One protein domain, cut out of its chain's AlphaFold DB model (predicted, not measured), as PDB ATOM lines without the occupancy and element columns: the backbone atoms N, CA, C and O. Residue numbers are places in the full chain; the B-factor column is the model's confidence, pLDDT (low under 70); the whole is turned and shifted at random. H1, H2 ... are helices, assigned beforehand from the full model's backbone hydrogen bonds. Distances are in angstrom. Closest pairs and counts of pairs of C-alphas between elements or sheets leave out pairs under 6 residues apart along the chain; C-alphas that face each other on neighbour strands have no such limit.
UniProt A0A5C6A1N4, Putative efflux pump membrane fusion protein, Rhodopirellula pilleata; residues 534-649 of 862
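Overview. This is residues 534 to 649 of the 862 residues of the protein "Putative efflux pump membrane fusion protein" of Rhodopirellula pilleata (UniProt A0A5C6A1N4). Picture a long, thin rod made as one long helical hairpin in two segments set end to end: the chain goes out along H1 and then H2, turns at residues 590 to 594, and comes back along H3 and then H4. H2 and H3 lie side by side at the turn end, H1 and H4 side by side at the other end, and both strokes break between the two pairs, at residues 554 to 556 and 625 to 627. The printed part has 116 residues with four named helices, H1 to H4 in chain order, and no named strand; the class is all helix. It is extended, with a radius of gyration of the C-alphas of 25.9 A and spans of 89 by 21 by 14 A.

Arrangement. Start with H1, residues 534 to 553, and look across to H4, residues 628 to 649: they touch, the closest C-alphas being those of Leu 548 and Gln 634, 6.1 A apart. They run opposite ways at a shallow tilt of 16 degrees. Go on to H2, residues 557 to 589, and H3, residues 595 to 624, a helical hairpin. They touch, closest at the C-alphas of Leu 574 and Lys 608, 5.0 A apart, and run opposite ways at a shallow tilt of 17 degrees. H1 and H2 are apart, as are H3 and H4, H1 and H3, and H2 and H4. In H1, H2, H3 and H4 every O i to N i+4 pair is within hydrogen-bond range.

Along the chain. Find C-alpha 534 at (85.852, 85.837, 182.172); from there H1 runs 28.6 A to C-alpha 553. H2 covers 48.3 A, ending at C-alpha 589, at (108.879, 160.438, 156.832). H3 returns over 43.8 A, and H4 runs 31.4 A to C-alpha 649 at (79.394, 86.105, 186.149).

Size, cuts and confidence. The C-alphas farthest apart, those of Gly 591 and Ala 649, are 88.5 A apart, while the first and last printed C-alphas are 7.6 A apart. The printed part has no cut, and its three links are tight. Mean pLDDT of the printed part is 93.4, and no printed residue is under 70.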
ATOM      1  N   LEU A 534      85.768  84.884 181.064       94.00
ATOM      2  CA  LEU A 534      85.852  85.837 182.172       94.00
ATOM      3  C   LEU A 534      87.270  86.425 182.309       94.00
ATOM      4  O   LEU A 534      87.444  87.627 182.490       94.00
ATOM      5  N   LYS A 535      88.312  85.601 182.144       94.88
ATOM      6  CA  LYS A 535      89.701  86.093 182.113       94.88
ATOM      7  C   LYS A 535      89.971  86.985 180.898       94.88
ATOM      8  O   LYS A 535      90.707  87.964 181.015       94.88
ATOM      9  N   ALA A 536      89.392  86.655 179.742       95.12
ATOM     10  CA  ALA A 536      89.536  87.451 178.527       95.12
ATOM     11  C   ALA A 536      88.883  88.836 178.673       95.12
ATOM     12  O   ALA A 536      89.528  89.838 178.359       95.12
ATOM     13  N   ILE A 537      87.658  88.913 179.211       95.88
ATOM     14  CA  ILE A 537      86.977  90.199 179.433       95.88
ATOM     15  C   ILE A 537      87.708  91.040 180.488       95.88
ATOM     16  O   ILE A 537      87.878  92.241 180.303       95.88
ATOM     17  N   ASP A 538      88.255  90.419 181.538       96.00
ATOM     18  CA  ASP A 538      89.078  91.118 182.533       96.00
ATOM     19  C   ASP A 538      90.328  91.761 181.918       96.00
ATOM     20  O   ASP A 538      90.711  92.874 182.288       96.00
ATOM     21  N   ALA A 539      90.974  91.083 180.967       96.62
ATOM     22  CA  ALA A 539      92.109  91.641 180.240       96.62
ATOM     23  C   ALA A 539      91.690  92.808 179.329       96.62
ATOM     24  O   ALA A 539      92.402  93.813 179.260       96.62
ATOM     25  N   GLN A 540      90.528  92.710 178.678       96.75
ATOM     26  CA  GLN A 540      89.977  93.785 177.847       96.75
ATOM     27  C   GLN A 540      89.622  95.022 178.678       96.75
ATOM     28  O   GLN A 540      89.989  96.127 178.284       96.75
ATOM     29  N   ILE A 541      89.001  94.843 179.850       96.69
ATOM     30  CA  ILE A 541      88.719  95.935 180.793       96.69
ATOM     31  C   ILE A 541      90.024  96.633 181.176       96.69
ATOM     32  O   ILE A 541      90.125  97.845 181.024       96.69
ATOM     33  N   LYS A 542      91.059  95.885 181.583       97.25
ATOM     34  CA  LYS A 542      92.367  96.470 181.932       97.25
ATOM     35  C   LYS A 542      92.972  97.284 180.786       97.25
ATOM     36  O   LYS A 542      93.477  98.379 181.022       97.25
ATOM     37  N   ALA A 543      92.915  96.774 179.556       96.69
ATOM     38  CA  ALA A 543      93.420  97.486 178.382       96.69
ATOM     39  C   ALA A 543      92.613  98.763 178.085       96.69
ATOM     40  O   ALA A 543      93.190  99.807 177.780       96.69
ATOM     41  N   ALA A 544      91.285  98.700 178.203       95.44
ATOM     42  CA  ALA A 544      90.401  99.844 178.010       95.44
ATOM     43  C   ALA A 544      90.575 100.909 179.107       95.44
ATOM     44  O   ALA A 544      90.528 102.101 178.799       95.44
ATOM     45  N   THR A 545      90.829 100.501 180.354       97.25
ATOM     46  CA  THR A 545      91.142 101.406 181.469       97.25
ATOM     47  C   THR A 545      92.463 102.121 181.221       97.25
ATOM     48  O   THR A 545      92.496 103.343 181.279       97.25
ATOM     49  N   ALA A 546      93.516 101.398 180.829       96.62
ATOM     50  CA  ALA A 546      94.807 102.011 180.518       96.62
ATOM     51  C   ALA A 546      94.707 103.058 179.389       96.62
ATOM     52  O   ALA A 546      95.347 104.105 179.456       96.62
ATOM     53  N   ARG A 547      93.869 102.807 178.373       96.31
ATOM     54  CA  ARG A 547      93.604 103.774 177.298       96.31
ATOM     55  C   ARG A 547      92.840 105.006 177.790       96.31
ATOM     56  O   ARG A 547      93.129 106.113 177.346       96.31
ATOM     57  N   LEU A 548      91.878 104.828 178.697       94.94
ATOM     58  CA  LEU A 548      91.186 105.952 179.327       94.94
ATOM     59  C   LEU A 548      92.157 106.798 180.160       94.94
ATOM     60  O   LEU A 548      92.123 108.021 180.064       94.94
ATOM     61  N   ASP A 549      93.035 106.161 180.933       94.44
ATOM     62  CA  ASP A 549      94.037 106.852 181.748       94.44
ATOM     63  C   ASP A 549      95.009 107.660 180.873       94.44
ATOM     64  O   ASP A 549      95.329 108.801 181.202       94.44
ATOM     65  N   GLU A 550      95.419 107.118 179.722       93.25
ATOM     66  CA  GLU A 550      96.210 107.843 178.719       93.25
ATOM     67  C   GLU A 550      95.462 109.074 178.178       93.25
ATOM     68  O   GLU A 550      96.025 110.168 178.125       93.25
ATOM     69  N   MET A 551      94.178 108.929 177.833       93.38
ATOM     70  CA  MET A 551      93.341 110.044 177.376       93.38
ATOM     71  C   MET A 551      93.177 111.125 178.451       93.38
ATOM     72  O   MET A 551      93.241 112.311 178.135       93.38
ATOM     73  N   LEU A 552      92.985 110.737 179.712       92.06
ATOM     74  CA  LEU A 552      92.869 111.667 180.837       92.06
ATOM     75  C   LEU A 552      94.191 112.376 181.152       92.06
ATOM     76  O   LEU A 552      94.170 113.537 181.554       92.06
ATOM     77  N   ALA A 553      95.330 111.703 180.964       90.62
ATOM     78  CA  ALA A 553      96.651 112.302 181.139       90.62
ATOM     79  C   ALA A 553      96.959 113.363 180.066       90.62
ATOM     80  O   ALA A 553      97.673 114.326 180.350       90.62
ATOM     81  N   GLY A 554      96.403 113.210 178.859       89.94
ATOM     82  CA  GLY A 554      96.531 114.177 177.772       89.94
ATOM     83  C   GLY A 554      97.957 114.290 177.206       89.94
ATOM     84  O   GLY A 554      98.788 113.393 177.385       89.94
ATOM     85  N   PRO A 555      98.262 115.378 176.474       92.50
ATOM     86  CA  PRO A 555      99.578 115.586 175.881       92.50
ATOM     87  C   PRO A 555     100.691 115.640 176.930       92.50
ATOM     88  O   PRO A 555     100.563 116.247 177.993       92.50
ATOM     89  N   ARG A 556     101.838 115.035 176.607       92.75
ATOM     90  CA  ARG A 556     102.998 115.018 177.506       92.75
ATOM     91  C   ARG A 556     103.503 116.436 177.770       92.75
ATOM     92  O   ARG A 556     103.588 117.253 176.854       92.75
ATOM     93  N   SER A 557     103.954 116.683 178.999       91.38
ATOM     94  CA  SER A 557     104.548 117.971 179.397       91.38
ATOM     95  C   SER A 557     105.671 118.434 178.461       91.38
ATOM     96  O   SER A 557     105.727 119.608 178.113       91.38
ATOM     97  N   GLN A 558     106.514 117.516 177.974       92.56
ATOM     98  CA  GLN A 558     107.581 117.835 177.023       92.56
ATOM     99  C   GLN A 558     107.036 118.361 175.687       92.56
ATOM    100  O   GLN A 558     107.618 119.275 175.114       92.56
ATOM    101  N   THR A 559     105.914 117.821 175.199       93.06
ATOM    102  CA  THR A 559     105.259 118.285 173.966       93.06
ATOM    103  C   THR A 559     104.693 119.693 174.144       93.06
ATOM    104  O   THR A 559     104.873 120.540 173.272       93.06
ATOM    105  N   ILE A 560     104.076 119.968 175.297       93.25
ATOM    106  CA  ILE A 560     103.559 121.300 175.640       93.25
ATOM    107  C   ILE A 560     104.707 122.316 175.734       93.25
ATOM    108  O   ILE A 560     104.594 123.424 175.219       93.25
ATOM    109  N   GLU A 561     105.833 121.946 176.349       94.00
ATOM    110  CA  GLU A 561     107.008 122.820 176.453       94.00
ATOM    111  C   GLU A 561     107.649 123.121 175.089       94.00
ATOM    112  O   GLU A 561     108.074 124.251 174.851       94.00
ATOM    113  N   VAL A 562     107.681 122.160 174.159       96.50
ATOM    114  CA  VAL A 562     108.119 122.422 172.775       96.50
ATOM    115  C   VAL A 562     107.209 123.460 172.111       96.50
ATOM    116  O   VAL A 562     107.715 124.471 171.630       96.50
ATOM    117  N   ALA A 563     105.886 123.285 172.178       94.75
ATOM    118  CA  ALA A 563     104.932 124.240 171.609       94.75
ATOM    119  C   ALA A 563     105.027 125.637 172.261       94.75
ATOM    120  O   ALA A 563     104.969 126.655 171.574       94.75
ATOM    121  N   ARG A 564     105.263 125.719 173.580       96.50
ATOM    122  CA  ARG A 564     105.530 126.994 174.277       96.50
ATOM    123  C   ARG A 564     106.770 127.702 173.738       96.50
ATOM    124  O   ARG A 564     106.760 128.922 173.572       96.50
ATOM    125  N   ASN A 565     107.835 126.951 173.468       96.62
ATOM    126  CA  ASN A 565     109.057 127.507 172.897       96.62
ATOM    127  C   ASN A 565     108.846 127.988 171.453       96.62
ATOM    128  O   ASN A 565     109.382 129.034 171.089       96.62
ATOM    129  N   GLU A 566     108.032 127.290 170.660       96.44
ATOM    130  CA  GLU A 566     107.657 127.713 169.303       96.44
ATOM    131  C   GLU A 566     106.847 129.015 169.306       96.44
ATOM    132  O   GLU A 566     107.183 129.940 168.566       96.44
ATOM    133  N   VAL A 567     105.859 129.145 170.200       97.25
ATOM    134  CA  VAL A 567     105.108 130.399 170.406       97.25
ATOM    135  C   VAL A 567     106.052 131.542 170.780       97.25
ATOM    136  O   VAL A 567     105.973 132.636 170.220       97.25
ATOM    137  N   LYS A 568     106.996 131.292 171.696       97.44
ATOM    138  CA  LYS A 568     107.986 132.291 172.115       97.44
ATOM    139  C   LYS A 568     108.895 132.723 170.959       97.44
ATOM    140  O   LYS A 568     109.210 133.908 170.848       97.44
ATOM    141  N   ALA A 569     109.302 131.792 170.097       97.00
ATOM    142  CA  ALA A 569     110.085 132.095 168.903       97.00
ATOM    143  C   ALA A 569     109.278 132.928 167.891       97.00
ATOM    144  O   ALA A 569     109.756 133.968 167.440       97.00
ATOM    145  N   ALA A 570     108.034 132.535 167.600       96.25
ATOM    146  CA  ALA A 570     107.152 133.265 166.688       96.25
ATOM    147  C   ALA A 570     106.846 134.691 167.185       96.25
ATOM    148  O   ALA A 570     106.829 135.635 166.392       96.25
ATOM    149  N   GLN A 571     106.681 134.871 168.500       97.69
ATOM    150  CA  GLN A 571     106.508 136.185 169.121       97.69
ATOM    151  C   GLN A 571     107.733 137.084 168.903       97.69
ATOM    152  O   GLN A 571     107.581 138.249 168.538       97.69
ATOM    153  N   ALA A 572     108.945 136.549 169.084       97.06
ATOM    154  CA  ALA A 572     110.178 137.305 168.867       97.06
ATOM    155  C   ALA A 572     110.344 137.737 167.395       97.06
ATOM    156  O   ALA A 572     110.787 138.852 167.113       97.06
ATOM    157  N   GLU A 573     109.950 136.887 166.440       96.88
ATOM    158  CA  GLU A 573     109.963 137.233 165.012       96.88
ATOM    159  C   GLU A 573     108.958 138.335 164.655       96.88
ATOM    160  O   GLU A 573     109.268 139.226 163.857       96.88
ATOM    161  N   LEU A 574     107.760 138.295 165.245       97.69
ATOM    162  CA  LEU A 574     106.750 139.340 165.094       97.69
ATOM    163  C   LEU A 574     107.250 140.682 165.641       97.69
ATOM    164  O   LEU A 574     107.125 141.707 164.972       97.69
ATOM    165  N   GLU A 575     107.859 140.679 166.824       97.50
ATOM    166  CA  GLU A 575     108.386 141.879 167.476       97.50
ATOM    167  C   GLU A 575     109.529 142.517 166.659       97.50
ATOM    168  O   GLU A 575     109.585 143.741 166.477       97.50
ATOM    169  N   LEU A 576     110.389 141.687 166.055       97.19
ATOM    170  CA  LEU A 576     111.405 142.135 165.102       97.19
ATOM    171  C   LEU A 576     110.773 142.772 163.854       97.19
ATOM    172  O   LEU A 576     111.204 143.850 163.430       97.19
ATOM    173  N   ALA A 577     109.747 142.143 163.273       96.56
ATOM    174  CA  ALA A 577     109.043 142.675 162.106       96.56
ATOM    175  C   ALA A 577     108.373 144.027 162.415       96.56
ATOM    176  O   ALA A 577     108.508 144.973 161.635       96.56
ATOM    177  N   GLN A 578     107.725 144.154 163.577       96.69
ATOM    178  CA  GLN A 578     107.094 145.396 164.043       96.69
ATOM    179  C   GLN A 578     108.123 146.512 164.242       96.69
ATOM    180  O   GLN A 578     107.927 147.637 163.776       96.69
ATOM    181  N   THR A 579     109.255 146.192 164.871       97.00
ATOM    182  CA  THR A 579     110.357 147.141 165.065       97.00
ATOM    183  C   THR A 579     110.930 147.602 163.725       97.00
ATOM    184  O   THR A 579     111.191 148.795 163.531       97.00
ATOM    185  N   SER A 580     111.097 146.681 162.769       95.38
ATOM    186  CA  SER A 580     111.588 147.006 161.429       95.38
ATOM    187  C   SER A 580     110.601 147.896 160.667       95.38
ATOM    188  O   SER A 580     111.018 148.907 160.109       95.38
ATOM    189  N   PHE A 581     109.297 147.606 160.728       95.88
ATOM    190  CA  PHE A 581     108.244 148.450 160.157       95.88
ATOM    191  C   PHE A 581     108.244 149.865 160.757       95.88
ATOM    192  O   PHE A 581     108.318 150.847 160.016       95.88
ATOM    193  N   ALA A 582     108.269 149.996 162.088       94.56
ATOM    194  CA  ALA A 582     108.304 151.293 162.772       94.56
ATOM    195  C   ALA A 582     109.570 152.108 162.442       94.56
ATOM    196  O   ALA A 582     109.553 153.343 162.388       94.56
ATOM    197  N   ARG A 583     110.701 151.428 162.217       95.31
ATOM    198  CA  ARG A 583     111.941 152.054 161.742       95.31
ATOM    199  C   ARG A 583     111.806 152.530 160.295       95.31
ATOM    200  O   ARG A 583     112.125 153.683 160.020       95.31
ATOM    201  N   THR A 584     111.302 151.693 159.392       92.94
ATOM    202  CA  THR A 584     111.110 152.038 157.973       92.94
ATOM    203  C   THR A 584     110.101 153.174 157.793       92.94
ATOM    204  O   THR A 584     110.347 154.091 157.013       92.94
ATOM    205  N   GLN A 585     109.020 153.195 158.576       92.06
ATOM    206  CA  GLN A 585     108.026 154.270 158.565       92.06
ATOM    207  C   GLN A 585     108.640 155.631 158.935       92.06
ATOM    208  O   GLN A 585     108.380 156.632 158.264       92.06
ATOM    209  N   ARG A 586     109.524 155.667 159.946       92.38
ATOM    210  CA  ARG A 586     110.301 156.871 160.290       92.38
ATOM    211  C   ARG A 586     111.238 157.292 159.157       92.38
ATOM    212  O   ARG A 586     111.278 158.475 158.830       92.38
ATOM    213  N   LEU A 587     111.942 156.353 158.522       91.50
ATOM    214  CA  LEU A 587     112.848 156.648 157.402       91.50
ATOM    215  C   LEU A 587     112.120 157.233 156.180       91.50
ATOM    216  O   LEU A 587     112.649 158.140 155.541       91.50
ATOM    217  N   VAL A 588     110.899 156.779 155.877       91.69
ATOM    218  CA  VAL A 588     110.076 157.379 154.809       91.69
ATOM    219  C   VAL A 588     109.667 158.809 155.154       91.69
ATOM    220  O   VAL A 588     109.716 159.673 154.283       91.69
ATOM    221  N   SER A 589     109.312 159.092 156.415       85.62
ATOM    222  CA  SER A 589     108.879 160.438 156.832       85.62
ATOM    223  C   SER A 589     109.953 161.522 156.653       85.62
ATOM    224  O   SER A 589     109.618 162.689 156.474       85.62
ATOM    225  N   ILE A 590     111.230 161.126 156.638       90.81
ATOM    226  CA  ILE A 590     112.384 162.005 156.394       90.81
ATOM    227  C   ILE A 590     112.944 161.885 154.963       90.81
ATOM    228  O   ILE A 590     114.005 162.429 154.676       90.81
ATOM    229  N   GLY A 591     112.261 161.161 154.066       85.12
ATOM    230  CA  GLY A 591     112.641 161.010 152.656       85.12
ATOM    231  C   GLY A 591     113.824 160.072 152.376       85.12
ATOM    232  O   GLY A 591     114.348 160.086 151.267       85.12
ATOM    233  N   ALA A 592     114.259 159.260 153.347       87.19
ATOM    234  CA  ALA A 592     115.458 158.423 153.226       87.19
ATOM    235  C   ALA A 592     115.238 157.088 152.481       87.19
ATOM    236  O   ALA A 592     116.205 156.484 152.024       87.19
ATOM    237  N   VAL A 593     113.993 156.607 152.364       92.00
ATOM    238  CA  VAL A 593     113.623 155.363 151.649       92.00
ATOM    239  C   VAL A 593     112.276 155.517 150.925       92.00
ATOM    240  O   VAL A 593     111.527 156.457 151.198       92.00
ATOM    241  N   SER A 594     111.956 154.610 149.991       91.62
ATOM    242  CA  SER A 594     110.712 154.668 149.205       91.62
ATOM    243  C   SER A 594     109.480 154.224 150.006       91.62
ATOM    244  O   SER A 594     109.577 153.461 150.968       91.62
ATOM    245  N   ARG A 595     108.288 154.649 149.567       89.75
ATOM    246  CA  ARG A 595     107.007 154.240 150.171       89.75
ATOM    247  C   ARG A 595     106.744 152.729 150.053       89.75
ATOM    248  O   ARG A 595     106.173 152.158 150.972       89.75
ATOM    249  N   GLN A 596     107.248 152.081 148.999       92.38
ATOM    250  CA  GLN A 596     107.158 150.627 148.808       92.38
ATOM    251  C   GLN A 596     107.809 149.844 149.963       92.38
ATOM    252  O   GLN A 596     107.288 148.811 150.372       92.38
ATOM    253  N   ALA A 597     108.898 150.355 150.552       91.25
ATOM    254  CA  ALA A 597     109.562 149.695 151.680       91.25
ATOM    255  C   ALA A 597     108.661 149.603 152.931       91.25
ATOM    256  O   ALA A 597     108.763 148.658 153.720       91.25
ATOM    257  N   VAL A 598     107.757 150.574 153.125       91.25
ATOM    258  CA  VAL A 598     106.757 150.542 154.206       91.25
ATOM    259  C   VAL A 598     105.707 149.474 153.923       91.25
ATOM    260  O   VAL A 598     105.381 148.710 154.827       91.25
ATOM    261  N   ASP A 599     105.232 149.365 152.683       92.06
ATOM    262  CA  ASP A 599     104.237 148.359 152.293       92.06
ATOM    263  C   ASP A 599     104.789 146.922 152.420       92.06
ATOM    264  O   ASP A 599     104.100 146.018 152.905       92.06
ATOM    265  N   GLU A 600     106.062 146.707 152.066       94.12
ATOM    266  CA  GLU A 600     106.758 145.422 152.232       94.12
ATOM    267  C   GLU A 600     106.926 145.048 153.711       94.12
ATOM    268  O   GLU A 600     106.579 143.936 154.118       94.12
ATOM    269  N   THR A 601     107.409 145.977 154.542       95.12
ATOM    270  CA  THR A 601     107.588 145.718 155.983       95.12
ATOM    271  C   THR A 601     106.256 145.582 156.724       95.12
ATOM    272  O   THR A 601     106.152 144.761 157.634       95.12
ATOM    273  N   PHE A 602     105.204 146.287 156.297       94.44
ATOM    274  CA  PHE A 602     103.842 146.085 156.797       94.44
ATOM    275  C   PHE A 602     103.319 144.683 156.469       94.44
ATOM    276  O   PHE A 602     102.771 143.993 157.331       94.44
ATOM    277  N   SER A 603     103.535 144.225 155.233       95.12
ATOM    278  CA  SER A 603     103.158 142.875 154.805       95.12
ATOM    279  C   SER A 603     103.897 141.796 155.604       95.12
ATOM    280  O   SER A 603     103.295 140.784 155.969       95.12
ATOM    281  N   GLN A 604     105.168 142.029 155.955       95.06
ATOM    282  CA  GLN A 604     105.931 141.141 156.842       95.06
ATOM    283  C   GLN A 604     105.354 141.089 158.260       95.06
ATOM    284  O   GLN A 604     105.207 139.993 158.796       95.06
ATOM    285  N   VAL A 605     104.973 142.231 158.852       97.25
ATOM    286  CA  VAL A 605     104.288 142.256 160.160       97.25
ATOM    287  C   VAL A 605     103.020 141.416 160.105       97.25
ATOM    288  O   VAL A 605     102.821 140.557 160.961       97.25
ATOM    289  N   LYS A 606     102.192 141.607 159.072       97.12
ATOM    290  CA  LYS A 606     100.956 140.838 158.903       97.12
ATOM    291  C   LYS A 606     101.239 139.337 158.802       97.12
ATOM    292  O   LYS A 606     100.607 138.553 159.496       97.12
ATOM    293  N   SER A 607     102.221 138.933 157.995       97.69
ATOM    294  CA  SER A 607     102.607 137.522 157.859       97.69
ATOM    295  C   SER A 607     103.099 136.913 159.177       97.69
ATOM    296  O   SER A 607     102.693 135.801 159.519       97.69
ATOM    297  N   LYS A 608     103.935 137.630 159.940       97.25
ATOM    298  CA  LYS A 608     104.434 137.148 161.236       97.25
ATOM    299  C   LYS A 608     103.353 137.121 162.312       97.25
ATOM    300  O   LYS A 608     103.368 136.215 163.137       97.25
ATOM    301  N   GLN A 609     102.380 138.029 162.255       97.44
ATOM    302  CA  GLN A 609     101.228 138.011 163.154       97.44
ATOM    303  C   GLN A 609     100.385 136.751 162.948       97.44
ATOM    304  O   GLN A 609     100.042 136.088 163.922       97.44
ATOM    305  N   GLU A 610     100.090 136.387 161.697       97.12
ATOM    306  CA  GLU A 610      99.346 135.154 161.404       97.12
ATOM    307  C   GLU A 610     100.129 133.903 161.829       97.12
ATOM    308  O   GLU A 610      99.550 132.968 162.375       97.12
ATOM    309  N   SER A 611     101.455 133.901 161.652       96.00
ATOM    310  CA  SER A 611     102.314 132.805 162.120       96.00
ATOM    311  C   SER A 611     102.303 132.664 163.647       96.00
ATOM    312  O   SER A 611     102.223 131.549 164.162       96.00
ATOM    313  N   PHE A 612     102.361 133.780 164.381       97.50
ATOM    314  CA  PHE A 612     102.231 133.783 165.837       97.50
ATOM    315  C   PHE A 612     100.857 133.256 166.269       97.50
ATOM    316  O   PHE A 612     100.788 132.323 167.062       97.50
ATOM    317  N   ASN A 613      99.773 133.764 165.676       96.19
ATOM    318  CA  ASN A 613      98.415 133.307 165.981       96.19
ATOM    319  C   ASN A 613      98.245 131.799 165.714       96.19
ATOM    320  O   ASN A 613      97.637 131.096 166.515       96.19
ATOM    321  N   ALA A 614      98.805 131.288 164.612       95.62
ATOM    322  CA  ALA A 614      98.750 129.868 164.280       95.62
ATOM    323  C   ALA A 614      99.463 128.998 165.329       95.62
ATOM    324  O   ALA A 614      98.884 128.024 165.802       95.62
ATOM    325  N   THR A 615     100.681 129.373 165.737       95.69
ATOM    326  CA  THR A 615     101.431 128.641 166.779       95.69
ATOM    327  C   THR A 615     100.763 128.727 168.152       95.69
ATOM    328  O   THR A 615     100.721 127.730 168.872       95.69
ATOM    329  N   GLN A 616     100.173 129.878 168.496       96.19
ATOM    330  CA  GLN A 616      99.401 130.050 169.729       96.19
ATOM    331  C   GLN A 616      98.187 129.115 169.755       96.19
ATOM    332  O   GLN A 616      97.998 128.396 170.732       96.19
ATOM    333  N   ASN A 617      97.425 129.043 168.660       94.25
ATOM    334  CA  ASN A 617      96.282 128.136 168.556       94.25
ATOM    335  C   ASN A 617      96.698 126.661 168.700       94.25
ATOM    336  O   ASN A 617      95.993 125.889 169.345       94.25
ATOM    337  N   SER A 618      97.847 126.263 168.138       93.50
ATOM    338  CA  SER A 618      98.381 124.906 168.316       93.50
ATOM    339  C   SER A 618      98.756 124.605 169.771       93.50
ATOM    340  O   SER A 618      98.505 123.500 170.251       93.50
ATOM    341  N   LEU A 619      99.326 125.572 170.499       94.19
ATOM    342  CA  LEU A 619      99.580 125.424 171.935       94.19
ATOM    343  C   LEU A 619      98.269 125.325 172.728       94.19
ATOM    344  O   LEU A 619      98.155 124.469 173.605       94.19
ATOM    345  N   ASP A 620      97.286 126.165 172.415       92.50
ATOM    346  CA  ASP A 620      95.989 126.184 173.096       92.50
ATOM    347  C   ASP A 620      95.220 124.864 172.887       92.50
ATOM    348  O   ASP A 620      94.591 124.361 173.822       92.50
ATOM    349  N   GLU A 621      95.333 124.241 171.708       90.75
ATOM    350  CA  GLU A 621      94.804 122.895 171.441       90.75
ATOM    351  C   GLU A 621      95.463 121.837 172.342       90.75
ATOM    352  O   GLU A 621      94.766 121.039 172.968       90.75
ATOM    353  N   LEU A 622      96.793 121.863 172.487       92.50
ATOM    354  CA  LEU A 622      97.517 120.934 173.366       92.50
ATOM    355  C   LEU A 622      97.180 121.143 174.850       92.50
ATOM    356  O   LEU A 622      97.075 120.173 175.599       92.50
ATOM    357  N   LEU A 623      97.003 122.394 175.284       90.56
ATOM    358  CA  LEU A 623      96.617 122.729 176.660       90.56
ATOM    359  C   LEU A 623      95.174 122.326 176.978       90.56
ATOM    360  O   LEU A 623      94.881 121.976 178.120       90.56
ATOM    361  N   SER A 624      94.292 122.343 175.976       87.50
ATOM    362  CA  SER A 624      92.905 121.878 176.102       87.50
ATOM    363  C   SER A 624      92.807 120.360 176.304       87.50
ATOM    364  O   SER A 624      91.783 119.868 176.774       87.50
ATOM    365  N   GLY A 625      93.886 119.625 176.009       89.06
ATOM    366  CA  GLY A 625      93.997 118.197 176.269       89.06
ATOM    367  C   GLY A 625      93.109 117.344 175.364       89.06
ATOM    368  O   GLY A 625      92.718 117.739 174.265       89.06
ATOM    369  N   THR A 626      92.814 116.127 175.815       90.94
ATOM    370  CA  THR A 626      91.934 115.217 175.076       90.94
ATOM    371  C   THR A 626      90.494 115.715 175.130       90.94
ATOM    372  O   THR A 626      89.997 116.122 176.180       90.94
ATOM    373  N   ARG A 627      89.796 115.638 173.995       89.25
ATOM    374  CA  ARG A 627      88.402 116.072 173.869       89.25
ATOM    375  C   ARG A 627      87.484 115.286 174.810       89.25
ATOM    376  O   ARG A 627      87.589 114.060 174.901       89.25
ATOM    377  N   SER A 628      86.550 115.970 175.469       87.38
ATOM    378  CA  SER A 628      85.616 115.351 176.419       87.38
ATOM    379  C   SER A 628      84.782 114.236 175.793       87.38
ATOM    380  O   SER A 628      84.522 113.232 176.447       87.38
ATOM    381  N   GLU A 629      84.426 114.364 174.517       82.69
ATOM    382  CA  GLU A 629      83.658 113.369 173.766       82.69
ATOM    383  C   GLU A 629      84.447 112.064 173.596       82.69
ATOM    384  O   GLU A 629      83.879 110.980 173.673       82.69
ATOM    385  N   GLN A 630      85.773 112.141 173.421       87.38
ATOM    386  CA  GLN A 630      86.632 110.953 173.324       87.38
ATOM    387  C   GLN A 630      86.744 110.237 174.674       87.38
ATOM    388  O   GLN A 630      86.686 109.009 174.730       87.38
ATOM    389  N   VAL A 631      86.847 111.003 175.764       89.62
ATOM    390  CA  VAL A 631      86.848 110.465 177.133       89.62
ATOM    391  C   VAL A 631      85.504 109.803 177.456       89.62
ATOM    392  O   VAL A 631      85.489 108.712 178.026       89.62
ATOM    393  N   LEU A 632      84.382 110.424 177.081       85.38
ATOM    394  CA  LEU A 632      83.039 109.860 177.255       85.38
ATOM    395  C   LEU A 632      82.852 108.579 176.435       85.38
ATOM    396  O   LEU A 632      82.445 107.563 176.996       85.38
ATOM    397  N   ALA A 633      83.250 108.577 175.160       84.25
ATOM    398  CA  ALA A 633      83.197 107.388 174.312       84.25
ATOM    399  C   ALA A 633      84.013 106.224 174.899       84.25
ATOM    400  O   ALA A 633      83.543 105.090 174.946       84.25
ATOM    401  N   GLN A 634      85.216 106.493 175.417       93.81
ATOM    402  CA  GLN A 634      86.046 105.458 176.037       93.81
ATOM    403  C   GLN A 634      85.472 104.963 177.379       93.81
ATOM    404  O   GLN A 634      85.618 103.785 177.709       93.81
ATOM    405  N   ARG A 635      84.791 105.823 178.150       89.88
ATOM    406  CA  ARG A 635      84.046 105.406 179.352       89.88
ATOM    407  C   ARG A 635      82.873 104.491 179.006       89.88
ATOM    408  O   ARG A 635      82.692 103.495 179.697       89.88
ATOM    409  N   ALA A 636      82.146 104.775 177.926       81.81
ATOM    410  CA  ALA A 636      81.064 103.912 177.454       81.81
ATOM    411  C   ALA A 636      81.571 102.506 177.074       81.81
ATOM    412  O   ALA A 636      80.948 101.510 177.427       81.81
ATOM    413  N   VAL A 637      82.757 102.403 176.456       93.06
ATOM    414  CA  VAL A 637      83.403 101.101 176.184       93.06
ATOM    415  C   VAL A 637      83.691 100.331 177.480       93.06
ATOM    416  O   VAL A 637      83.505  99.118 177.537       93.06
ATOM    417  N   LEU A 638      84.144 101.007 178.541       94.06
ATOM    418  CA  LEU A 638      84.354 100.352 179.837       94.06
ATOM    419  C   LEU A 638      83.047  99.860 180.464       94.06
ATOM    420  O   LEU A 638      83.036  98.782 181.056       94.06
ATOM    421  N   GLU A 639      81.967 100.625 180.327       87.88
ATOM    422  CA  GLU A 639      80.637 100.241 180.807       87.88
ATOM    423  C   GLU A 639      80.100  99.011 180.058       87.88
ATOM    424  O   GLU A 639      79.639  98.060 180.691       87.88
ATOM    425  N   GLU A 640      80.269  98.954 178.733       90.94
ATOM    426  CA  GLU A 640      79.919  97.790 177.906       90.94
ATOM    427  C   GLU A 640      80.683  96.523 178.331       90.94
ATOM    428  O   GLU A 640      80.101  95.443 178.500       90.94
ATOM    429  N   LEU A 641      81.996  96.642 178.550       94.06
ATOM    430  CA  LEU A 641      82.826  95.524 179.001       94.06
ATOM    431  C   LEU A 641      82.464  95.085 180.428       94.06
ATOM    432  O   LEU A 641      82.491  93.887 180.727       94.06
ATOM    433  N   ALA A 642      82.098  96.023 181.306       91.88
ATOM    434  CA  ALA A 642      81.635  95.723 182.657       91.88
ATOM    435  C   ALA A 642      80.305  94.952 182.644       91.88
ATOM    436  O   ALA A 642      80.196  93.926 183.319       91.88
ATOM    437  N   ALA A 643      79.341  95.372 181.820       87.12
ATOM    438  CA  ALA A 643      78.075  94.662 181.635       87.12
ATOM    439  C   ALA A 643      78.292  93.249 181.062       87.12
ATOM    440  O   ALA A 643      77.726  92.268 181.551       87.12
ATOM    441  N   SER A 644      79.195  93.112 180.085       91.94
ATOM    442  CA  SER A 644      79.575  91.811 179.514       91.94
ATOM    443  C   SER A 644      80.195  90.875 180.560       91.94
ATOM    444  O   SER A 644      79.913  89.674 180.591       91.94
ATOM    445  N   LYS A 645      81.019  91.419 181.466       96.50
ATOM    446  CA  LYS A 645      81.583  90.674 182.598       96.50
ATOM    447  C   LYS A 645      80.502  90.227 183.583       96.50
ATOM    448  O   LYS A 645      80.552  89.088 184.049       96.50
ATOM    449  N   GLU A 646      79.533  91.084 183.895       93.06
ATOM    450  CA  GLU A 646      78.415  90.741 184.779       93.06
ATOM    451  C   GLU A 646      77.561  89.610 184.192       93.06
ATOM    452  O   GLU A 646      77.261  88.639 184.891       93.06
ATOM    453  N   GLN A 647      77.269  89.655 182.891       91.88
ATOM    454  CA  GLN A 647      76.559  88.583 182.195       91.88
ATOM    455  C   GLN A 647      77.295  87.237 182.310       91.88
ATOM    456  O   GLN A 647      76.676  86.215 182.617       91.88
ATOM    457  N   LEU A 648      78.620  87.219 182.115       93.00
ATOM    458  CA  LEU A 648      79.435  86.012 182.299       93.00
ATOM    459  C   LEU A 648      79.457  85.536 183.758       93.00
ATOM    460  O   LEU A 648      79.458  84.331 184.000       93.00
ATOM    461  N   ALA A 649      79.440  86.450 184.731       91.12
ATOM    462  CA  ALA A 649      79.394  86.105 186.149       91.12
ATOM    463  C   ALA A 649      78.055  85.463 186.549       91.12
ATOM    464  O   ALA A 649      78.045  84.473 187.285       91.12
TER     465      ALA A 649